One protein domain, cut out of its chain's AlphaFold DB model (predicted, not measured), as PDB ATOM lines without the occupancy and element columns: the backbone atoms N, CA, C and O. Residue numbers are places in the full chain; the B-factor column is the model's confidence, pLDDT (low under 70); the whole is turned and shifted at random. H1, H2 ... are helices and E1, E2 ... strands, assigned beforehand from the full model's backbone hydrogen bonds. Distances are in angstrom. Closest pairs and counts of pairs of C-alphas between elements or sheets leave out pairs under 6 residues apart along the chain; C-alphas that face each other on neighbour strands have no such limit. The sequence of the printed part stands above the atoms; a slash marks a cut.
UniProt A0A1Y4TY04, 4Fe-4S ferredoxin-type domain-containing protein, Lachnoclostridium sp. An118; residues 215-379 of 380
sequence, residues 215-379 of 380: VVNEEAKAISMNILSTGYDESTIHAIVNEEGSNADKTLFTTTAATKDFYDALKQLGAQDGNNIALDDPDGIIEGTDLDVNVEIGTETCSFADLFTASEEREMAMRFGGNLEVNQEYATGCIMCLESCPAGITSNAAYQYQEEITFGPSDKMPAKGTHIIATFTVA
ATOM      1  N   VAL A 215     172.339  55.460  60.391       97.62
ATOM      2  CA  VAL A 215     172.997  56.751  60.643       97.62
ATOM      3  C   VAL A 215     174.109  56.544  61.666       97.62
ATOM      4  O   VAL A 215     173.872  55.987  62.736       97.62
ATOM      5  N   VAL A 216     175.326  56.987  61.344       97.75
ATOM      6  CA  VAL A 216     176.492  56.892  62.236       97.75
ATOM      7  C   VAL A 216     176.766  58.259  62.854       97.75
ATOM      8  O   VAL A 216     177.026  59.226  62.143       97.75
ATOM      9  N   ASN A 217     176.756  58.323  64.181       97.00
ATOM     10  CA  ASN A 217     177.147  59.493  64.952       97.00
ATOM     11  C   ASN A 217     178.501  59.219  65.624       97.00
ATOM     12  O   ASN A 217     178.575  58.556  66.659       97.00
ATOM     13  N   GLU A 218     179.583  59.717  65.021       95.75
ATOM     14  CA  GLU A 218     180.945  59.515  65.538       95.75
ATOM     15  C   GLU A 218     181.179  60.186  66.895       95.75
ATOM     16  O   GLU A 218     181.903  59.641  67.729       95.75
ATOM     17  N   GLU A 219     180.558  61.344  67.137       93.50
ATOM     18  CA  GLU A 219     180.710  62.092  68.388       93.50
ATOM     19  C   GLU A 219     180.070  61.344  69.561       93.50
ATOM     20  O   GLU A 219     180.705  61.153  70.598       93.50
ATOM     21  N   ALA A 220     178.846  60.850  69.367       94.88
ATOM     22  CA  ALA A 220     178.141  60.037  70.354       94.88
ATOM     23  C   ALA A 220     178.601  58.567  70.374       94.88
ATOM     24  O   ALA A 220     178.130  57.794  71.205       94.88
ATOM     25  N   LYS A 221     179.491  58.169  69.452       97.62
ATOM     26  CA  LYS A 221     179.866  56.774  69.177       97.62
ATOM     27  C   LYS A 221     178.654  55.849  69.041       97.62
ATOM     28  O   LYS A 221     178.625  54.759  69.617       97.62
ATOM     29  N   ALA A 222     177.667  56.290  68.272       97.88
ATOM     30  CA  ALA A 222     176.391  55.610  68.133       97.88
ATOM     31  C   ALA A 222     176.066  55.275  66.674       97.88
ATOM     32  O   ALA A 222     176.469  55.984  65.749       97.88
ATOM     33  N   ILE A 223     175.312  54.195  66.477       98.62
ATOM     34  CA  ILE A 223     174.710  53.815  65.197       98.62
ATOM     35  C   ILE A 223     173.211  53.666  65.417       98.62
ATOM     36  O   ILE A 223     172.800  52.808  66.198       98.62
ATOM     37  N   SER A 224     172.418  54.458  64.706       98.25
ATOM     38  CA  SER A 224     170.956  54.374  64.715       98.25
ATOM     39  C   SER A 224     170.466  53.651  63.464       98.25
ATOM     40  O   SER A 224     170.980  53.876  62.367       98.25
ATOM     41  N   MET A 225     169.463  52.790  63.613       97.75
ATOM     42  CA  MET A 225     168.830  52.071  62.507       97.75
ATOM     43  C   MET A 225     167.320  51.987  62.687       97.75
ATOM     44  O   MET A 225     166.831  51.784  63.797       97.75
ATOM     45  N   ASN A 226     166.592  52.098  61.580       97.75
ATOM     46  CA  ASN A 226     165.168  51.812  61.550       97.75
ATOM     47  C   ASN A 226     164.973  50.288  61.491       97.75
ATOM     48  O   ASN A 226     165.590  49.596  60.667       97.75
ATOM     49  N   ILE A 227     164.158  49.764  62.406       98.31
ATOM     50  CA  ILE A 227     163.826  48.345  62.489       98.31
ATOM     51  C   ILE A 227     162.309  48.149  62.536       98.31
ATOM     52  O   ILE A 227     161.582  48.894  63.190       98.31
ATOM     53  N   LEU A 228     161.833  47.115  61.848       97.88
ATOM     54  CA  LEU A 228     160.419  46.794  61.695       97.88
ATOM     55  C   LEU A 228     160.043  45.605  62.574       97.88
ATOM     56  O   LEU A 228     160.607  44.520  62.422       97.88
ATOM     57  N   SER A 229     159.060  45.778  63.459       98.00
ATOM     58  CA  SER A 229     158.509  44.674  64.252       98.00
ATOM     59  C   SER A 229     157.831  43.644  63.350       98.00
ATOM     60  O   SER A 229     156.875  43.945  62.628       98.00
ATOM     61  N   THR A 230     158.290  42.396  63.403       98.00
ATOM     62  CA  THR A 230     157.765  41.315  62.548       98.00
ATOM     63  C   THR A 230     156.474  40.702  63.098       98.00
ATOM     64  O   THR A 230     155.720  40.050  62.362       98.00
ATOM     65  N   GLY A 231     156.212  40.902  64.396       96.69
ATOM     66  CA  GLY A 231     155.181  40.193  65.150       96.69
ATOM     67  C   GLY A 231     155.499  38.720  65.415       96.69
ATOM     68  O   GLY A 231     154.566  37.949  65.629       96.69
ATOM     69  N   TYR A 232     156.770  38.313  65.341       96.31
ATOM     70  CA  TYR A 232     157.184  36.947  65.652       96.31
ATOM     71  C   TYR A 232     156.937  36.628  67.133       96.31
ATOM     72  O   TYR A 232     157.413  37.339  68.018       96.31
ATOM     73  N   ASP A 233     156.178  35.565  67.398       94.19
ATOM     74  CA  ASP A 233     155.673  35.203  68.729       94.19
ATOM     75  C   ASP A 233     156.180  33.840  69.234       94.19
ATOM     76  O   ASP A 233     155.895  33.447  70.368       94.19
ATOM     77  N   GLU A 234     156.965  33.127  68.425       95.50
ATOM     78  CA  GLU A 234     157.660  31.911  68.843       95.50
ATOM     79  C   GLU A 234     159.011  32.225  69.498       95.50
ATOM     80  O   GLU A 234     159.560  33.323  69.380       95.50
ATOM     81  N   SER A 235     159.591  31.224  70.170       96.44
ATOM     82  CA  SER A 235     160.907  31.396  70.777       96.44
ATOM     83  C   SER A 235     161.986  31.596  69.715       96.44
ATOM     84  O   SER A 235     162.112  30.772  68.808       96.44
ATOM     85  N   THR A 236     162.807  32.640  69.849       96.69
ATOM     86  CA  THR A 236     163.900  32.920  68.903       96.69
ATOM     87  C   THR A 236     165.095  33.599  69.551       96.69
ATOM     88  O   THR A 236     164.945  34.421  70.442       96.69
ATOM     89  N   ILE A 237     166.290  33.298  69.048       96.62
ATOM     90  CA  ILE A 237     167.520  34.013  69.400       96.62
ATOM     91  C   ILE A 237     167.795  35.200  68.467       96.62
ATOM     92  O   ILE A 237     168.716  35.974  68.709       96.62
ATOM     93  N   HIS A 238     167.054  35.333  67.367       97.75
ATOM     94  CA  HIS A 238     167.299  36.335  66.334       97.75
ATOM     95  C   HIS A 238     166.572  37.635  66.691       97.75
ATOM     96  O   HIS A 238     165.365  37.757  66.474       97.75
ATOM     97  N   ALA A 239     167.290  38.620  67.230       98.38
ATOM     98  CA  ALA A 239     166.682  39.874  67.666       98.38
ATOM     99  C   ALA A 239     166.444  40.831  66.496       98.38
ATOM    100  O   ALA A 239     165.314  41.254  66.284       98.38
ATOM    101  N   ILE A 240     167.504  41.143  65.744       98.75
ATOM    102  CA  ILE A 240     167.453  42.012  64.562       98.75
ATOM    103  C   ILE A 240     168.170  41.297  63.418       98.75
ATOM    104  O   ILE A 240     169.335  40.900  63.557       98.75
ATOM    105  N   VAL A 241     167.488  41.137  62.286       98.75
ATOM    106  CA  VAL A 241     168.025  40.479  61.087       98.75
ATOM    107  C   VAL A 241     167.786  41.362  59.864       98.75
ATOM    108  O   VAL A 241     166.725  41.957  59.714       98.75
ATOM    109  N   ASN A 242     168.769  41.455  58.974       98.56
ATOM    110  CA  ASN A 242     168.572  42.053  57.660       98.56
ATOM    111  C   ASN A 242     167.443  41.316  56.911       98.56
ATOM    112  O   ASN A 242     167.421  40.086  56.898       98.56
ATOM    113  N   GLU A 243     166.522  42.040  56.284       97.62
ATOM    114  CA  GLU A 243     165.321  41.462  55.664       97.62
ATOM    115  C   GLU A 243     165.591  40.466  54.520       97.62
ATOM    116  O   GLU A 243     164.768  39.590  54.259       97.62
ATOM    117  N   GLU A 244     166.760  40.537  53.877       97.44
ATOM    118  CA  GLU A 244     167.197  39.585  52.849       97.44
ATOM    119  C   GLU A 244     167.896  38.343  53.441       97.44
ATOM    120  O   GLU A 244     168.253  37.405  52.721       97.44
ATOM    121  N   GLY A 245     168.114  38.323  54.758       97.69
ATOM    122  CA  GLY A 245     168.773  37.245  55.483       97.69
ATOM    123  C   GLY A 245     167.924  35.980  55.607       97.69
ATOM    124  O   GLY A 245     166.704  36.013  55.748       97.69
ATOM    125  N   SER A 246     168.584  34.822  55.655       97.62
ATOM    126  CA  SER A 246     167.927  33.512  55.787       97.62
ATOM    127  C   SER A 246     167.188  33.284  57.114       97.62
ATOM    128  O   SER A 246     166.445  32.308  57.215       97.62
ATOM    129  N   ASN A 247     167.369  34.163  58.108       97.12
ATOM    130  CA  ASN A 247     166.649  34.143  59.387       97.12
ATOM    131  C   ASN A 247     165.585  35.252  59.516       97.12
ATOM    132  O   ASN A 247     165.024  35.424  60.600       97.12
ATOM    133  N   ALA A 248     165.301  36.013  58.450       97.31
ATOM    134  CA  ALA A 248     164.358  37.135  58.492       97.31
ATOM    135  C   ALA A 248     162.909  36.711  58.812       97.31
ATOM    136  O   ALA A 248     162.123  37.506  59.313       97.31
ATOM    137  N   ASP A 249     162.549  35.444  58.585       97.00
ATOM    138  CA  ASP A 249     161.237  34.884  58.932       97.00
ATOM    139  C   ASP A 249     161.130  34.412  60.395       97.00
ATOM    140  O   ASP A 249     160.058  33.979  60.818       97.00
ATOM    141  N   LYS A 250     162.227  34.485  61.164       96.06
ATOM    142  CA  LYS A 250     162.342  33.961  62.537       96.06
ATOM    143  C   LYS A 250     162.867  34.980  63.537       96.06
ATOM    144  O   LYS A 250     163.470  34.601  64.538       96.06
ATOM    145  N   THR A 251     162.711  36.266  63.263       98.12
ATOM    146  CA  THR A 251     163.301  37.334  64.073       98.12
ATOM    147  C   THR A 251     162.247  38.230  64.697       98.12
ATOM    148  O   THR A 251     161.160  38.354  64.144       98.12
ATOM    149  N   LEU A 252     162.575  38.874  65.819       98.38
ATOM    150  CA  LEU A 252     161.716  39.894  66.428       98.38
ATOM    151  C   LEU A 252     161.605  41.143  65.536       98.38
ATOM    152  O   LEU A 252     160.518  41.701  65.399       98.38
ATOM    153  N   PHE A 253     162.708  41.535  64.892       98.69
ATOM    154  CA  PHE A 253     162.779  42.732  64.059       98.69
ATOM    155  C   PHE A 253     163.566  42.513  62.768       98.69
ATOM    156  O   PHE A 253     164.615  41.867  62.766       98.69
ATOM    157  N   THR A 254     163.107  43.126  61.678       98.62
ATOM    158  CA  THR A 254     163.872  43.215  60.428       98.62
ATOM    159  C   THR A 254     164.450  44.606  60.202       98.62
ATOM    160  O   THR A 254     163.942  45.589  60.733       98.62
ATOM    161  N   THR A 255     165.509  44.703  59.399       98.38
ATOM    162  CA  THR A 255     166.090  45.977  58.948       98.38
ATOM    163  C   THR A 255     166.583  45.875  57.506       98.38
ATOM    164  O   THR A 255     166.903  44.784  57.033       98.38
ATOM    165  N   THR A 256     166.696  47.007  56.816       97.06
ATOM    166  CA  THR A 256     167.337  47.099  55.495       97.06
ATOM    167  C   THR A 256     168.864  47.213  55.600       97.06
ATOM    168  O   THR A 256     169.569  47.000  54.615       97.06
ATOM    169  N   ALA A 257     169.407  47.496  56.794       97.44
ATOM    170  CA  ALA A 257     170.843  47.652  57.021       97.44
ATOM    171  C   ALA A 257     171.627  46.385  56.667       97.44
ATOM    172  O   ALA A 257     171.381  45.299  57.205       97.44
ATOM    173  N   ALA A 258     172.609  46.518  55.774       98.00
ATOM    174  CA  ALA A 258     173.499  45.423  55.425       98.00
ATOM    175  C   ALA A 258     174.422  45.082  56.605       98.00
ATOM    176  O   ALA A 258     175.026  45.956  57.230       98.00
ATOM    177  N   THR A 259     174.601  43.787  56.879       98.19
ATOM    178  CA  THR A 259     175.416  43.320  58.017       98.19
ATOM    179  C   THR A 259     176.874  43.753  57.922       98.19
ATOM    180  O   THR A 259     177.505  44.034  58.941       98.19
ATOM    181  N   LYS A 260     177.408  43.848  56.699       98.19
ATOM    182  CA  LYS A 260     178.761  44.352  56.458       98.19
ATOM    183  C   LYS A 260     178.896  45.832  56.800       98.19
ATOM    184  O   LYS A 260     179.885  46.199  57.425       98.19
ATOM    185  N   ASP A 261     177.935  46.653  56.399       98.44
ATOM    186  CA  ASP A 261     178.028  48.089  56.630       98.44
ATOM    187  C   ASP A 261     177.903  48.373  58.131       98.44
ATOM    188  O   ASP A 261     178.701  49.127  58.680       98.44
ATOM    189  N   PHE A 262     176.997  47.675  58.829       98.75
ATOM    190  CA  PHE A 262     176.897  47.756  60.289       98.75
ATOM    191  C   PHE A 262     178.189  47.309  61.000       98.75
ATOM    192  O   PHE A 262     178.654  47.975  61.925       98.75
ATOM    193  N   TYR A 263     178.815  46.215  60.545       98.69
ATOM    194  CA  TYR A 263     180.130  45.793  61.040       98.69
ATOM    195  C   TYR A 263     181.187  46.888  60.833       98.69
ATOM    196  O   TYR A 263     181.896  47.246  61.775       98.69
ATOM    197  N   ASP A 264     181.293  47.433  59.618       98.69
ATOM    198  CA  ASP A 264     182.281  48.461  59.281       98.69
ATOM    199  C   ASP A 264     182.052  49.746  60.093       98.69
ATOM    200  O   ASP A 264     183.021  50.348  60.557       98.69
ATOM    201  N   ALA A 265     180.795  50.125  60.337       98.62
ATOM    202  CA  ALA A 265     180.430  51.262  61.176       98.62
ATOM    203  C   ALA A 265     180.884  51.065  62.634       98.62
ATOM    204  O   ALA A 265     181.503  51.955  63.214       98.62
ATOM    205  N   LEU A 266     180.698  49.877  63.222       98.62
ATOM    206  CA  LEU A 266     181.236  49.585  64.560       98.62
ATOM    207  C   LEU A 266     182.772  49.683  64.588       98.62
ATOM    208  O   LEU A 266     183.344  50.232  65.535       98.62
ATOM    209  N   LYS A 267     183.459  49.225  63.530       98.31
ATOM    210  CA  LYS A 267     184.919  49.398  63.398       98.31
ATOM    211  C   LYS A 267     185.318  50.869  63.265       98.31
ATOM    212  O   LYS A 267     186.321  51.261  63.862       98.31
ATOM    213  N   GLN A 268     184.559  51.671  62.517       98.12
ATOM    214  CA  GLN A 268     184.765  53.117  62.372       98.12
ATOM    215  C   GLN A 268     184.679  53.825  63.728       98.12
ATOM    216  O   GLN A 268     185.524  54.665  64.027       98.12
ATOM    217  N   LEU A 269     183.746  53.408  64.588       98.25
ATOM    218  CA  LEU A 269     183.598  53.910  65.958       98.25
ATOM    219  C   LEU A 269     184.656  53.373  66.944       98.25
ATOM    220  O   LEU A 269     184.635  53.701  68.131       98.25
ATOM    221  N   GLY A 270     185.607  52.562  66.472       97.25
ATOM    222  CA  GLY A 270     186.727  52.050  67.263       97.25
ATOM    223  C   GLY A 270     186.444  50.757  68.034       97.25
ATOM    224  O   GLY A 270     187.317  50.304  68.785       97.25
ATOM    225  N   ALA A 271     185.281  50.130  67.834       98.12
ATOM    226  CA  ALA A 271     184.937  48.875  68.492       98.12
ATOM    227  C   ALA A 271     185.860  47.722  68.047       98.12
ATOM    228  O   ALA A 271     186.325  47.630  66.901       98.12
ATOM    229  N   GLN A 272     186.140  46.821  68.984       97.69
ATOM    230  CA  GLN A 272     186.930  45.615  68.769       97.69
ATOM    231  C   GLN A 272     185.998  44.409  68.763       97.69
ATOM    232  O   GLN A 272     185.248  44.193  69.713       97.69
ATOM    233  N   ASP A 273     186.046  43.649  67.676       96.50
ATOM    234  CA  ASP A 273     185.302  42.411  67.534       96.50
ATOM    235  C   ASP A 273     185.959  41.280  68.328       96.50
ATOM    236  O   ASP A 273     187.187  41.184  68.381       96.50
ATOM    237  N   GLY A 274     185.139  40.425  68.940       94.75
ATOM    238  CA  GLY A 274     185.617  39.197  69.577       94.75
ATOM    239  C   GLY A 274     186.008  38.129  68.557       94.75
ATOM    240  O   GLY A 274     187.117  37.598  68.608       94.75
ATOM    241  N   ASN A 275     185.090  37.821  67.632       93.56
ATOM    242  CA  ASN A 275     185.175  36.774  66.606       93.56
ATOM    243  C   ASN A 275     185.775  35.462  67.152       93.56
ATOM    244  O   ASN A 275     186.681  34.862  66.566       93.56
ATOM    245  N   ASN A 276     185.331  35.079  68.353       93.25
ATOM    246  CA  ASN A 276     185.999  34.091  69.200       93.25
ATOM    247  C   ASN A 276     185.237  32.766  69.343       93.25
ATOM    248  O   ASN A 276     185.749  31.864  70.002       93.25
ATOM    249  N   ILE A 277     184.050  32.634  68.742       91.19
ATOM    250  CA  ILE A 277     183.218  31.426  68.833       91.19
ATOM    251  C   ILE A 277     183.195  30.705  67.486       91.19
ATOM    252  O   ILE A 277     182.922  31.308  66.449       91.19
ATOM    253  N   ALA A 278     183.435  29.394  67.502       88.12
ATOM    254  CA  ALA A 278     183.252  28.528  66.340       88.12
ATOM    255  C   ALA A 278     181.826  27.943  66.291       88.12
ATOM    256  O   ALA A 278     181.166  27.790  67.314       88.12
ATOM    257  N   LEU A 279     181.357  27.539  65.103       88.25
ATOM    258  CA  LEU A 279     180.025  26.932  64.917       88.25
ATOM    259  C   LEU A 279     179.775  25.668  65.762       88.25
ATOM    260  O   LEU A 279     178.619  25.285  65.949       88.25
ATOM    261  N   ASP A 280     180.836  25.010  66.228       86.81
ATOM    262  CA  ASP A 280     180.820  23.787  67.028       86.81
ATOM    263  C   ASP A 280     181.263  23.991  68.491       86.81
ATOM    264  O   ASP A 280     181.588  23.007  69.156       86.81
ATOM    265  N   ASP A 281     181.250  25.232  68.997       87.25
ATOM    266  CA  ASP A 281     181.600  25.577  70.384       87.25
ATOM    267  C   ASP A 281     180.357  25.894  71.249       87.25
ATOM    268  O   ASP A 281     180.034  27.065  71.457       87.25
ATOM    269  N   PRO A 282     179.633  24.877  71.758       79.81
ATOM    270  CA  PRO A 282     178.365  25.051  72.478       79.81
ATOM    271  C   PRO A 282     178.509  25.703  73.861       79.81
ATOM    272  O   PRO A 282     177.510  25.963  74.509       79.81
ATOM    273  N   ASP A 283     179.728  25.940  74.345       86.25
ATOM    274  CA  ASP A 283     179.957  26.618  75.627       86.25
ATOM    275  C   ASP A 283     180.563  28.022  75.409       86.25
ATOM    276  O   ASP A 283     181.003  28.681  76.358       86.25
ATOM    277  N   GLY A 284     180.613  28.476  74.151       90.81
ATOM    278  CA  GLY A 284     181.201  29.746  73.753       90.81
ATOM    279  C   GLY A 284     180.440  30.943  74.323       90.81
ATOM    280  O   GLY A 284     179.213  31.031  74.232       90.81
ATOM    281  N   ILE A 285     181.192  31.896  74.877       95.94
ATOM    282  CA  ILE A 285     180.696  33.214  75.285       95.94
ATOM    283  C   ILE A 285     181.360  34.251  74.395       95.94
ATOM    284  O   ILE A 285     182.582  34.243  74.223       95.94
ATOM    285  N   ILE A 286     180.552  35.122  73.803       96.38
ATOM    286  CA  ILE A 286     181.046  36.070  72.811       96.38
ATOM    287  C   ILE A 286     181.809  37.185  73.526       96.38
ATOM    288  O   ILE A 286     181.345  37.749  74.516       96.38
ATOM    289  N   GLU A 287     183.009  37.475  73.041       96.56
ATOM    290  CA  GLU A 287     183.834  38.581  73.511       96.56
ATOM    291  C   GLU A 287     183.675  39.791  72.577       96.56
ATOM    292  O   GLU A 287     182.966  39.748  71.572       96.56
ATOM    293  N   GLY A 288     184.351  40.886  72.916       97.44
ATOM    294  CA  GLY A 288     184.361  42.116  72.133       97.44
ATOM    295  C   GLY A 288     183.932  43.327  72.948       97.44
ATOM    296  O   GLY A 288     183.673  43.249  74.155       97.44
ATOM    297  N   THR A 289     183.893  44.470  72.275       98.44
ATOM    298  CA  THR A 289     183.468  45.736  72.873       98.44
ATOM    299  C   THR A 289     182.017  45.665  73.347       98.44
ATOM    300  O   THR A 289     181.166  45.108  72.653       98.44
ATOM    301  N   ASP A 290     181.761  46.216  74.536       98.25
ATOM    302  CA  ASP A 290     180.422  46.393  75.098       98.25
ATOM    303  C   ASP A 290     179.615  47.409  74.286       98.25
ATOM    304  O   ASP A 290     180.142  48.438  73.858       98.25
ATOM    305  N   LEU A 291     178.335  47.105  74.085       98.56
ATOM    306  CA  LEU A 291     177.388  47.977  73.409       98.56
ATOM    307  C   LEU A 291     176.179  48.225  74.310       98.56
ATOM    308  O   LEU A 291     175.532  47.277  74.756       98.56
ATOM    309  N   ASP A 292     175.834  49.492  74.499       98.12
ATOM    310  CA  ASP A 292     174.532  49.869  75.041       98.12
ATOM    311  C   ASP A 292     173.527  49.908  73.890       98.12
ATOM    312  O   ASP A 292     173.780  50.535  72.859       98.12
ATOM    313  N   VAL A 293     172.387  49.229  74.047       98.44
ATOM    314  CA  VAL A 293     171.347  49.177  73.011       98.44
ATOM    315  C   VAL A 293     170.038  49.708  73.572       98.44
ATOM    316  O   VAL A 293     169.447  49.116  74.482       98.44
ATOM    317  N   ASN A 294     169.588  50.827  73.012       97.88
ATOM    318  CA  ASN A 294     168.316  51.464  73.340       97.88
ATOM    319  C   ASN A 294     167.425  51.523  72.103       97.88
ATOM    320  O   ASN A 294     167.910  51.430  70.976       97.88
ATOM    321  N   VAL A 295     166.125  51.680  72.327       97.62
ATOM    322  CA  VAL A 295     165.145  51.899  71.271       97.62
ATOM    323  C   VAL A 295     164.309  53.137  71.540       97.62
ATOM    324  O   VAL A 295     164.015  53.447  72.697       97.62
ATOM    325  N   GLU A 296     163.893  53.799  70.469       95.31
ATOM    326  CA  GLU A 296     162.883  54.853  70.478       95.31
ATOM    327  C   GLU A 296     161.597  54.324  69.834       95.31
ATOM    328  O   GLU A 296     161.608  53.837  68.699       95.31
ATOM    329  N   ILE A 297     160.492  54.402  70.578       92.50
ATOM    330  CA  ILE A 297     159.146  54.019  70.146       92.50
ATOM    331  C   ILE A 297     158.282  55.278  70.217       92.50
ATOM    332  O   ILE A 297     157.851  55.692  71.296       92.50
ATOM    333  N   GLY A 298     158.076  55.930  69.071       86.62
ATOM    334  CA  GLY A 298     157.519  57.282  69.039       86.62
ATOM    335  C   GLY A 298     158.432  58.251  69.795       86.62
ATOM    336  O   GLY A 298     159.591  58.420  69.430       86.62
ATOM    337  N   THR A 299     157.924  58.859  70.870       86.69
ATOM    338  CA  THR A 299     158.678  59.798  71.722       86.69
ATOM    339  C   THR A 299     159.294  59.151  72.968       86.69
ATOM    340  O   THR A 299     159.895  59.850  73.785       86.69
ATOM    341  N   GLU A 300     159.085  57.850  73.189       90.38
ATOM    342  CA  GLU A 300     159.585  57.144  74.371       90.38
ATOM    343  C   GLU A 300     160.888  56.402  74.068       90.38
ATOM    344  O   GLU A 300     160.995  55.710  73.058       90.38
ATOM    345  N   THR A 301     161.855  56.478  74.985       93.88
ATOM    346  CA  THR A 301     163.113  55.722  74.904       93.88
ATOM    347  C   THR A 301     163.164  54.650  75.991       93.88
ATOM    348  O   THR A 301     162.871  54.921  77.158       93.88
ATOM    349  N   CYS A 302     163.586  53.434  75.640       95.88
ATOM    350  CA  CYS A 302     163.851  52.365  76.607       95.88
ATOM    351  C   CYS A 302     165.029  51.476  76.183       95.88
ATOM    352  O   CYS A 302     165.525  51.577  75.063       95.88
ATOM    353  N   SER A 303     165.497  50.605  77.082       97.62
ATOM    354  CA  SER A 303     166.528  49.619  76.733       97.62
ATOM    355  C   SER A 303     165.954  48.563  75.793       97.62
ATOM    356  O   SER A 303     164.816  48.138  75.971       97.62
ATOM    357  N   PHE A 304     166.749  48.043  74.855       98.44
ATOM    358  CA  PHE A 304     166.316  46.907  74.032       98.44
ATOM    359  C   PHE A 304     165.949  45.675  74.882       98.44
ATOM    360  O   PHE A 304     165.060  44.907  74.516       98.44
ATOM    361  N   ALA A 305     166.583  45.511  76.051       97.94
ATOM    362  CA  ALA A 305     166.283  44.437  77.000       97.94
ATOM    363  C   ALA A 305     164.819  44.433  77.466       97.94
ATOM    364  O   ALA A 305     164.287  43.385  77.818       97.94
ATOM    365  N   ASP A 306     164.152  45.586  77.423       97.88
ATOM    366  CA  ASP A 306     162.756  45.717  77.819       97.88
ATOM    367  C   ASP A 306     161.783  45.104  76.798       97.88
ATOM    368  O   ASP A 306     160.613  44.912  77.127       97.88
ATOM    369  N   LEU A 307     162.227  44.802  75.571       97.88
ATOM    370  CA  LEU A 307     161.372  44.318  74.480       97.88
ATOM    371  C   LEU A 307     161.213  42.796  74.444       97.88
ATOM    372  O   LEU A 307     160.345  42.288  73.737       97.88
ATOM    373  N   PHE A 308     162.028  42.052  75.189       97.06
ATOM    374  CA  PHE A 308     161.975  40.595  75.203       97.06
ATOM    375  C   PHE A 308     161.971  40.043  76.629       97.06
ATOM    376  O   PHE A 308     162.284  40.721  77.601       97.06
ATOM    377  N   THR A 309     161.584  38.783  76.750       96.81
ATOM    378  CA  THR A 309     161.634  37.993  77.978       96.81
ATOM    379  C   THR A 309     162.523  36.781  77.753       96.81
ATOM    380  O   THR A 309     162.690  36.336  76.617       96.81
ATOM    381  N   ALA A 310     163.082  36.233  78.830       97.62
ATOM    382  CA  ALA A 310     163.845  34.991  78.811       97.62
ATOM    383  C   ALA A 310     163.314  34.034  79.885       97.62
ATOM    384  O   ALA A 310     162.855  34.469  80.942       97.62
ATOM    385  N   SER A 311     163.412  32.720  79.658       97.50
ATOM    386  CA  SER A 311     163.064  31.714  80.679       97.50
ATOM    387  C   SER A 311     163.921  31.817  81.944       97.50
ATOM    388  O   SER A 311     163.489  31.397  83.017       97.50
ATOM    389  N   GLU A 312     165.124  32.376  81.813       97.12
ATOM    390  CA  GLU A 312     165.975  32.808  82.915       97.12
ATOM    391  C   GLU A 312     166.475  34.225  82.621       97.12
ATOM    392  O   GLU A 312     167.270  34.438  81.704       97.12
ATOM    393  N   GLU A 313     165.991  35.208  83.376       95.69
ATOM    394  CA  GLU A 313     166.368  36.607  83.186       95.69
ATOM    395  C   GLU A 313     167.806  36.861  83.645       95.69
ATOM    396  O   GLU A 313     168.197  36.534  84.770       95.69
ATOM    397  N   ARG A 314     168.586  37.481  82.762       97.50
ATOM    398  CA  ARG A 314     169.940  37.962  83.021       97.50
ATOM    399  C   ARG A 314     170.053  39.379  82.482       97.50
ATOM    400  O   ARG A 314     169.365  39.744  81.532       97.50
ATOM    401  N   GLU A 315     170.918  40.171  83.097       97.38
ATOM    402  CA  GLU A 315     171.233  41.505  82.593       97.38
ATOM    403  C   GLU A 315     171.820  41.383  81.183       97.38
ATOM    404  O   GLU A 315     172.756  40.612  80.962       97.38
ATOM    405  N   MET A 316     171.229  42.100  80.227       97.50
ATOM    406  CA  MET A 316     171.671  42.079  78.839       97.50
ATOM    407  C   MET A 316     173.105  42.609  78.749       97.50
ATOM    408  O   MET A 316     173.396  43.703  79.217       97.50
ATOM    409  N   ALA A 317     173.988  41.836  78.117       97.75
ATOM    410  CA  ALA A 317     175.393  42.176  77.931       97.75
ATOM    411  C   ALA A 317     175.737  42.093  76.439       97.75
ATOM    412  O   ALA A 317     176.328  41.114  75.978       97.75
ATOM    413  N   MET A 318     175.312  43.092  75.665       98.50
ATOM    414  CA  MET A 318     175.541  43.101  74.221       98.50
ATOM    415  C   MET A 318     177.011  43.351  73.897       98.50
ATOM    416  O   MET A 318     177.614  44.316  74.359       98.50
ATOM    417  N   ARG A 319     177.583  42.481  73.064       98.44
ATOM    418  CA  ARG A 319     178.962  42.580  72.584       98.44
ATOM    419  C   ARG A 319     179.006  42.720  71.078       98.44
ATOM    420  O   ARG A 319     178.206  42.112  70.360       98.44
ATOM    421  N   PHE A 320     180.013  43.434  70.596       98.50
ATOM    422  CA  PHE A 320     180.424  43.360  69.204       98.50
ATOM    423  C   PHE A 320     181.162  42.040  68.936       98.50
ATOM    424  O   PHE A 320     182.378  41.940  69.083       98.50
ATOM    425  N   GLY A 321     180.410  41.010  68.546       97.19
ATOM    426  CA  GLY A 321     180.961  39.697  68.216       97.19
ATOM    427  C   GLY A 321     181.729  39.689  66.896       97.19
ATOM    428  O   GLY A 321     182.774  39.062  66.801       97.19
ATOM    429  N   GLY A 322     181.245  40.419  65.889       96.00
ATOM    430  CA  GLY A 322     181.946  40.644  64.624       96.00
ATOM    431  C   GLY A 322     182.137  39.408  63.741       96.00
ATOM    432  O   GLY A 322     183.051  39.386  62.919       96.00
ATOM    433  N   ASN A 323     181.272  38.396  63.860       95.94
ATOM    434  CA  ASN A 323     181.374  37.128  63.125       95.94
ATOM    435  C   ASN A 323     180.931  37.249  61.645       95.94
ATOM    436  O   ASN A 323     180.087  36.491  61.157       95.94
ATOM    437  N   LEU A 324     181.470  38.236  60.921       96.62
ATOM    438  CA  LEU A 324     181.025  38.630  59.580       96.62
ATOM    439  C   LEU A 324     181.226  37.526  58.530       96.62
ATOM    440  O   LEU A 324     180.386  37.371  57.649       96.62
ATOM    441  N   GLU A 325     182.306  36.746  58.620       95.94
ATOM    442  CA  GLU A 325     182.591  35.675  57.652       95.94
ATOM    443  C   GLU A 325     181.494  34.603  57.667       95.94
ATOM    444  O   GLU A 325     180.905  34.312  56.628       95.94
ATOM    445  N   VAL A 326     181.147  34.089  58.852       96.00
ATOM    446  CA  VAL A 326     180.058  33.115  59.025       96.00
ATOM    447  C   VAL A 326     178.713  33.741  58.651       96.00
ATOM    448  O   VAL A 326     177.911  33.120  57.953       96.00
ATOM    449  N   ASN A 327     178.467  34.987  59.068       97.06
ATOM    450  CA  ASN A 327     177.253  35.722  58.713       97.06
ATOM    451  C   ASN A 327     177.020  35.746  57.190       97.06
ATOM    452  O   ASN A 327     175.916  35.457  56.727       97.06
ATOM    453  N   GLN A 328     178.075  36.026  56.420       97.00
ATOM    454  CA  GLN A 328     178.032  36.095  54.961       97.00
ATOM    455  C   GLN A 328     178.021  34.718  54.291       97.00
ATOM    456  O   GLN A 328     177.269  34.527  53.337       97.00
ATOM    457  N   GLU A 329     178.806  33.749  54.779       96.75
ATOM    458  CA  GLU A 329     178.862  32.389  54.220       96.75
ATOM    459  C   GLU A 329     177.479  31.724  54.222       96.75
ATOM    460  O   GLU A 329     177.080  31.105  53.232       96.75
ATOM    461  N   TYR A 330     176.734  31.891  55.315       96.19
ATOM    462  CA  TYR A 330     175.405  31.307  55.487       96.19
ATOM    463  C   TYR A 330     174.267  32.279  55.162       96.19
ATOM    464  O   TYR A 330     173.103  31.912  55.318       96.19
ATOM    465  N   ALA A 331     174.588  33.501  54.717       97.19
ATOM    466  CA  ALA A 331     173.628  34.574  54.465       97.19
ATOM    467  C   ALA A 331     172.607  34.705  55.611       97.19
ATOM    468  O   ALA A 331     171.397  34.696  55.393       97.19
ATOM    469  N   THR A 332     173.080  34.722  56.860       97.50
ATOM    470  CA  THR A 332     172.187  34.703  58.031       97.50
ATOM    471  C   THR A 332     171.429  36.014  58.182       97.50
ATOM    472  O   THR A 332     170.306  36.014  58.679       97.50
ATOM    473  N   GLY A 333     172.051  37.121  57.762       98.00
ATOM    474  CA  GLY A 333     171.546  38.476  57.953       98.00
ATOM    475  C   GLY A 333     171.562  38.938  59.412       98.00
ATOM    476  O   GLY A 333     171.049  40.009  59.703       98.00
ATOM    477  N   CYS A 334     172.119  38.164  60.350       98.19
ATOM    478  CA  CYS A 334     172.013  38.465  61.778       98.19
ATOM    479  C   CYS A 334     172.785  39.741  62.148       98.19
ATOM    480  O   CYS A 334     174.015  39.717  62.213       98.19
ATOM    481  N   ILE A 335     172.067  40.824  62.442       98.69
ATOM    482  CA  ILE A 335     172.633  42.049  63.015       98.69
ATOM    483  C   ILE A 335     172.852  41.840  64.512       98.69
ATOM    484  O   ILE A 335     173.965  42.043  64.991       98.69
ATOM    485  N   MET A 336     171.827  41.352  65.220       98.62
ATOM    486  CA  MET A 336     171.842  41.169  66.672       98.62
ATOM    487  C   MET A 336     171.192  39.851  67.104       98.62
ATOM    488  O   MET A 336     170.067  39.545  66.702       98.62
ATOM    489  N   CYS A 337     171.879  39.100  67.970       98.19
ATOM    490  CA  CYS A 337     171.378  37.863  68.579       98.19
ATOM    491  C   CYS A 337     171.197  37.996  70.105       98.19
ATOM    492  O   CYS A 337     171.991  38.658  70.772       98.19
ATOM    493  N   LEU A 338     170.190  37.313  70.660       97.81
ATOM    494  CA  LEU A 338     169.864  37.276  72.096       97.81
ATOM    495  C   LEU A 338     170.729  36.303  72.915       97.81
ATOM    496  O   LEU A 338     170.610  36.268  74.137       97.81
ATOM    497  N   GLU A 339     171.633  35.575  72.261       96.56
ATOM    498  CA  GLU A 339     172.666  34.741  72.882       96.56
ATOM    499  C   GLU A 339     174.017  34.926  72.180       96.56
ATOM    500  O   GLU A 339     174.091  35.566  71.123       96.56
ATOM    501  N   SER A 340     175.076  34.336  72.740       97.25
ATOM    502  CA  SER A 340     176.421  34.295  72.156       97.25
ATOM    503  C   SER A 340     176.437  33.501  70.843       97.25
ATOM    504  O   SER A 340     176.710  32.310  70.826       97.25
ATOM    505  N   CYS A 341     176.131  34.149  69.717       94.62
ATOM    506  CA  CYS A 341     175.955  33.480  68.430       94.62
ATOM    507  C   CYS A 341     177.212  33.590  67.542       94.62
ATOM    508  O   CYS A 341     177.674  34.705  67.287       94.62
ATOM    509  N   PRO A 342     177.709  32.489  66.943       94.88
ATOM    510  CA  PRO A 342     178.858  32.500  66.026       94.88
ATOM    511  C   PRO A 342     178.570  33.135  64.654       94.88
ATOM    512  O   PRO A 342     179.434  33.133  63.787       94.88
ATOM    513  N   ALA A 343     177.357  33.643  64.414       95.25
ATOM    514  CA  ALA A 343     176.968  34.276  63.152       95.25
ATOM    515  C   ALA A 343     176.412  35.700  63.318       95.25
ATOM    516  O   ALA A 343     176.132  36.361  62.317       95.25
ATOM    517  N   GLY A 344     176.204  36.173  64.551       96.75
ATOM    518  CA  GLY A 344     175.733  37.535  64.812       96.75
ATOM    519  C   GLY A 344     176.859  38.556  64.668       96.75
ATOM    520  O   GLY A 344     177.993  38.285  65.080       96.75
ATOM    521  N   ILE A 345     176.553  39.736  64.115       98.62
ATOM    522  CA  ILE A 345     177.476  40.881  64.189       98.62
ATOM    523  C   ILE A 345     177.572  41.369  65.636       98.62
ATOM    524  O   ILE A 345     178.673  41.573  66.143       98.62
ATOM    525  N   THR A 346     176.443  41.463  66.337       98.75
ATOM    526  CA  THR A 346     176.384  41.653  67.788       98.75
ATOM    527  C   THR A 346     175.641  40.497  68.448       98.75
ATOM    528  O   THR A 346     174.849  39.784  67.823       98.75
ATOM    529  N   SER A 347     175.958  40.222  69.709       98.38
ATOM    530  CA  SER A 347     175.404  39.076  70.433       98.38
ATOM    531  C   SER A 347     175.384  39.331  71.932       98.38
ATOM    532  O   SER A 347     176.269  39.999  72.465       98.38
ATOM    533  N   ASN A 348     174.368  38.807  72.608       98.19
ATOM    534  CA  ASN A 348     174.228  38.933  74.050       98.19
ATOM    535  C   ASN A 348     175.113  37.903  74.770       98.19
ATOM    536  O   ASN A 348     174.803  36.712  74.802       98.19
ATOM    537  N   ALA A 349     176.195  38.368  75.391       97.69
ATOM    538  CA  ALA A 349     177.144  37.536  76.127       97.69
ATOM    539  C   ALA A 349     176.608  37.004  77.467       97.69
ATOM    540  O   ALA A 349     177.270  36.192  78.113       97.69
ATOM    541  N   ALA A 350     175.420  37.439  77.900       97.88
ATOM    542  CA  ALA A 350     174.787  36.923  79.112       97.88
ATOM    543  C   ALA A 350     174.329  35.459  78.972       97.88
ATOM    544  O   ALA A 350     174.102  34.785  79.982       97.88
ATOM    545  N   TYR A 351     174.206  34.966  77.738       97.12
ATOM    546  CA  TYR A 351     173.758  33.615  77.415       97.12
ATOM    547  C   TYR A 351     174.776  32.918  76.509       97.12
ATOM    548  O   TYR A 351     175.336  33.540  75.599       97.12
ATOM    549  N   GLN A 352     175.042  31.640  76.781       95.75
ATOM    550  CA  GLN A 352     175.978  30.822  76.000       95.75
ATOM    551  C   GLN A 352     175.363  30.413  74.659       95.75
ATOM    552  O   GLN A 352     174.144  30.414  74.496       95.75
ATOM    553  N   TYR A 353     176.207  30.055  73.692       93.50
ATOM    554  CA  TYR A 353     175.733  29.517  72.418       93.50
ATOM    555  C   TYR A 353     174.965  28.204  72.627       93.50
ATOM    556  O   TYR A 353     175.486  27.297  73.258       93.50
ATOM    557  N   GLN A 354     173.763  28.047  72.062       89.38
ATOM    558  CA  GLN A 354     172.951  26.824  72.228       89.38
ATOM    559  C   GLN A 354     172.591  26.484  73.687       89.38
ATOM    560  O   GLN A 354     172.276  25.330  73.996       89.38
ATOM    561  N   GLU A 355     172.613  27.470  74.584       90.94
ATOM    562  CA  GLU A 355     172.094  27.291  75.935       90.94
ATOM    563  C   GLU A 355     170.592  26.946  75.877       90.94
ATOM    564  O   GLU A 355     169.859  27.442  75.022       90.94
ATOM    565  N   GLU A 356     170.093  26.096  76.782       93.44
ATOM    566  CA  GLU A 356     168.660  25.765  76.842       93.44
ATOM    567  C   GLU A 356     167.844  26.922  77.463       93.44
ATOM    568  O   GLU A 356     167.309  26.808  78.567       93.44
ATOM    569  N   ILE A 357     167.746  28.042  76.741       95.56
ATOM    570  CA  ILE A 357     166.984  29.243  77.096       95.56
ATOM    571  C   ILE A 357     165.949  29.530  76.010       95.56
ATOM    572  O   ILE A 357     166.220  29.433  74.816       95.56
ATOM    573  N   THR A 358     164.740  29.900  76.425       96.44
ATOM    574  CA  THR A 358     163.712  30.393  75.504       96.44
ATOM    575  C   THR A 358     163.570  31.893  75.653       96.44
ATOM    576  O   THR A 358     163.424  32.372  76.780       96.44
ATOM    577  N   PHE A 359     163.536  32.606  74.531       97.19
ATOM    578  CA  PHE A 359     163.308  34.046  74.482       97.19
ATOM    579  C   PHE A 359     162.002  34.341  73.759       97.19
ATOM    580  O   PHE A 359     161.721  33.689  72.763       97.19
ATOM    581  N   GLY A 360     161.225  35.320  74.204       93.44
ATOM    582  CA  GLY A 360     159.985  35.720  73.529       93.44
ATOM    583  C   GLY A 360     159.715  37.216  73.658       93.44
ATOM    584  O   GLY A 360     160.405  37.883  74.428       93.44
ATOM    585  N   PRO A 361     158.727  37.765  72.934       96.00
ATOM    586  CA  PRO A 361     158.369  39.176  73.054       96.00
ATOM    587  C   PRO A 361     157.872  39.508  74.471       96.00
ATOM    588  O   PRO A 361     157.233  38.681  75.124       96.00
ATOM    589  N   SER A 362     158.176  40.713  74.954       95.81
ATOM    590  CA  SER A 362     157.618  41.251  76.200       95.81
ATOM    591  C   SER A 362     156.317  42.023  75.947       95.81
ATOM    592  O   SER A 362     155.931  42.272  74.805       95.81
ATOM    593  N   ASP A 363     155.675  42.491  77.021       94.88
ATOM    594  CA  ASP A 363     154.502  43.373  76.940       94.88
ATOM    595  C   ASP A 363     154.817  44.765  76.349       94.88
ATOM    596  O   ASP A 363     153.897  45.504  76.004       94.88
ATOM    597  N   LYS A 364     156.101  45.139  76.239       95.56
ATOM    598  CA  LYS A 364     156.556  46.386  75.601       95.56
ATOM    599  C   LYS A 364     156.884  46.211  74.115       95.56
ATOM    600  O   LYS A 364     157.229  47.189  73.458       95.56
ATOM    601  N   MET A 365     156.806  44.988  73.586       96.38
ATOM    602  CA  MET A 365     157.041  44.729  72.169       96.38
ATOM    603  C   MET A 365     156.033  45.527  71.321       96.38
ATOM    604  O   MET A 365     154.824  45.371  71.518       96.38
ATOM    605  N   PRO A 366     156.487  46.362  70.371       95.62
ATOM    606  CA  PRO A 366     155.578  47.075  69.485       95.62
ATOM    607  C   PRO A 366     154.806  46.110  68.580       95.62
ATOM    608  O   PRO A 366     155.264  45.011  68.247       95.62
ATOM    609  N   ALA A 367     153.620  46.545  68.154       96.19
ATOM    610  CA  ALA A 367     152.769  45.767  67.267       96.19
ATOM    611  C   ALA A 367     153.492  45.407  65.958       96.19
ATOM    612  O   ALA A 367     154.404  46.095  65.501       96.19
ATOM    613  N   LYS A 368     153.058  44.313  65.328       97.50
ATOM    614  CA  LYS A 368     153.550  43.928  64.004       97.50
ATOM    615  C   LYS A 368     153.384  45.082  63.014       97.50
ATOM    616  O   LYS A 368     152.289  45.625  62.898       97.50
ATOM    617  N   GLY A 369     154.427  45.355  62.237       96.06
ATOM    618  CA  GLY A 369     154.430  46.415  61.233       96.06
ATOM    619  C   GLY A 369     154.812  47.788  61.786       96.06
ATOM    620  O   GLY A 369     154.895  48.735  61.019       96.06
ATOM    621  N   THR A 370     155.063  47.911  63.090       97.00
ATOM    622  CA  THR A 370     155.546  49.161  63.680       97.00
ATOM    623  C   THR A 370     157.047  49.316  63.448       97.00
ATOM    624  O   THR A 370     157.831  48.432  63.811       97.00
ATOM    625  N   HIS A 371     157.428  50.456  62.873       96.88
ATOM    626  CA  HIS A 371     158.808  50.914  62.768       96.88
ATOM    627  C   HIS A 371     159.258  51.550  64.089       96.88
ATOM    628  O   HIS A 371     158.519  52.331  64.688       96.88
ATOM    629  N   ILE A 372     160.461  51.208  64.546       96.56
ATOM    630  CA  ILE A 372     161.114  51.806  65.718       96.56
ATOM    631  C   ILE A 372     162.589  52.070  65.405       96.56
ATOM    632  O   ILE A 372     163.148  51.478  64.478       96.56
ATOM    633  N   ILE A 373     163.237  52.930  66.186       97.88
ATOM    634  CA  ILE A 373     164.660  53.240  66.003       97.88
ATOM    635  C   ILE A 373     165.466  52.490  67.051       97.88
ATOM    636  O   ILE A 373     165.232  52.672  68.240       97.88
ATOM    637  N   ALA A 374     166.406  51.648  66.629       98.38
ATOM    638  CA  ALA A 374     167.382  51.030  67.520       98.38
ATOM    639  C   ALA A 374     168.725  51.751  67.421       98.38
ATOM    640  O   ALA A 374     169.252  51.939  66.324       98.38
ATOM    641  N   THR A 375     169.294  52.088  68.575       98.44
ATOM    642  CA  THR A 375     170.567  52.799  68.689       98.44
ATOM    643  C   THR A 375     171.570  51.947  69.449       98.44
ATOM    644  O   THR A 375     171.337  51.572  70.600       98.44
ATOM    645  N   PHE A 376     172.694  51.658  68.798       98.69
ATOM    646  CA  PHE A 376     173.835  50.934  69.350       98.69
ATOM    647  C   PHE A 376     174.934  51.929  69.698       98.69
ATOM    648  O   PHE A 376     175.515  52.531  68.796       98.69
ATOM    649  N   THR A 377     175.250  52.069  70.978       98.50
ATOM    650  CA  THR A 377     176.301  52.966  71.462       98.50
ATOM    651  C   THR A 377     177.503  52.160  71.929       98.50
ATOM    652  O   THR A 377     177.366  51.224  72.716       98.50
ATOM    653  N   VAL A 378     178.696  52.516  71.452       97.88
ATOM    654  CA  VAL A 378     179.951  51.893  71.887       97.88
ATOM    655  C   VAL A 378     180.282  52.370  73.300       97.88
ATOM    656  O   VAL A 378     180.609  53.542  73.492       97.88
ATOM    657  N   ALA A 379     180.210  51.463  74.278       87.56
ATOM    658  CA  ALA A 379     180.519  51.776  75.670       87.56
ATOM    659  C   ALA A 379     182.012  52.122  75.851       87.56
ATOM    660  O   ALA A 379     182.875  51.615  75.125       87.56
TER     661      ALA A 379
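What this domain is: This is residues 215 to 379 of the 380 residues of the protein "4Fe-4S ferredoxin-type domain-containing protein" of Lachnoclostridium sp. An118 (UniProt A0A1Y4TY04). One strongly twisted sheet folds round on itself into a small, nearly closed barrel: E5, E12 and E2 make one wall, E4, E3, E9 and E10 make the wall across from it, with strands crossed, and E8 comes back beside Leu 291 of E5. H1 caps one end of the barrel, and H2 with the small pair E7 and E11 lies at the other end. The 165 printed residues hold three named helices and twelve named strands, in the order E1 E2 E3 E4 H1 E5 E6 H2 E7 E8 H3 E9 E10 E11 E12; the class is mixed, helices and strands, with 76 residues in named elements, under half. The branched sheet is mixed, E7 and E11 are antiparallel, and the whole is compact and rounded, with a radius of gyration of the C-alphas of 14.2 A and spans of 38 by 38 by 30 A.

Where its parts are: The sheet holds E1, residues 215 to 217, from C-alpha 215 at (172.997, 56.751, 60.643); E2, 222 to 229, 21.3 A; E3, 238 to 242; E4, 251 to 255; E5, 291 to 297, 19.5 A; E6, 300 to 303; E8, 318 to 320; E9, 334 to 337; E10, 346 to 348; and E12, 371 to 378, 23.0 A, ending at C-alpha 378 at (179.951, 51.893, 71.887). The second sheet is E7, 308 to 310, and E11, 359 to 361. H1 is residues 259 to 268, 14.2 A; H2 is 304 to 307; H3 is 324 to 329.

How they stand to each other: E2 has E1 and E4 on one side and E12 on the other side. E1 and E2 form a hairpin, with N 217 and O 222 at 2.8 A. E2 and E12 are antiparallel, with N 225 and O 374 at 2.8 A. E5 and E12 are antiparallel, with N 292 and O 377 at 2.9 A. E5 and E6 form a hairpin, with N 295 and O 302 at 2.8 A. E2 and E4 are antiparallel, with N 228 and O 254 at 2.8 A. E3 and E4 are parallel, with N 253 and O 239 at 3.0 A. E3 and E9 are antiparallel, with N 239 and O 336 at 3.0 A. E9 and E10 are parallel, with N 346 and O 335 at 2.9 A. E8 and E10 are antiparallel, with N 319 and O 347 at 2.9 A. The closest C-alphas of E5 and E8, those of Leu 291 and Met 318, are 5.3 A apart. E7 and E11 have N 309 and O 360 at 2.8 A. H1 is on the branched sheet at a height of 8.1 A; H2 is on the opposite face. H3 only grazes the sheet and touches H1, Lys 260 and Leu 324 having the closest C-alphas, 6.9 A. In H1 and H3 every O i to N i+4 pair is within hydrogen-bond range; H2 is too short for one.

The domain as a whole: The C-alphas farthest apart, those of Asp 280 and Thr 299, are 42.5 A apart. The printed part has no cut; the link from H1 to E5, 22 residues, is long. No printed residue is under 70 in pLDDT.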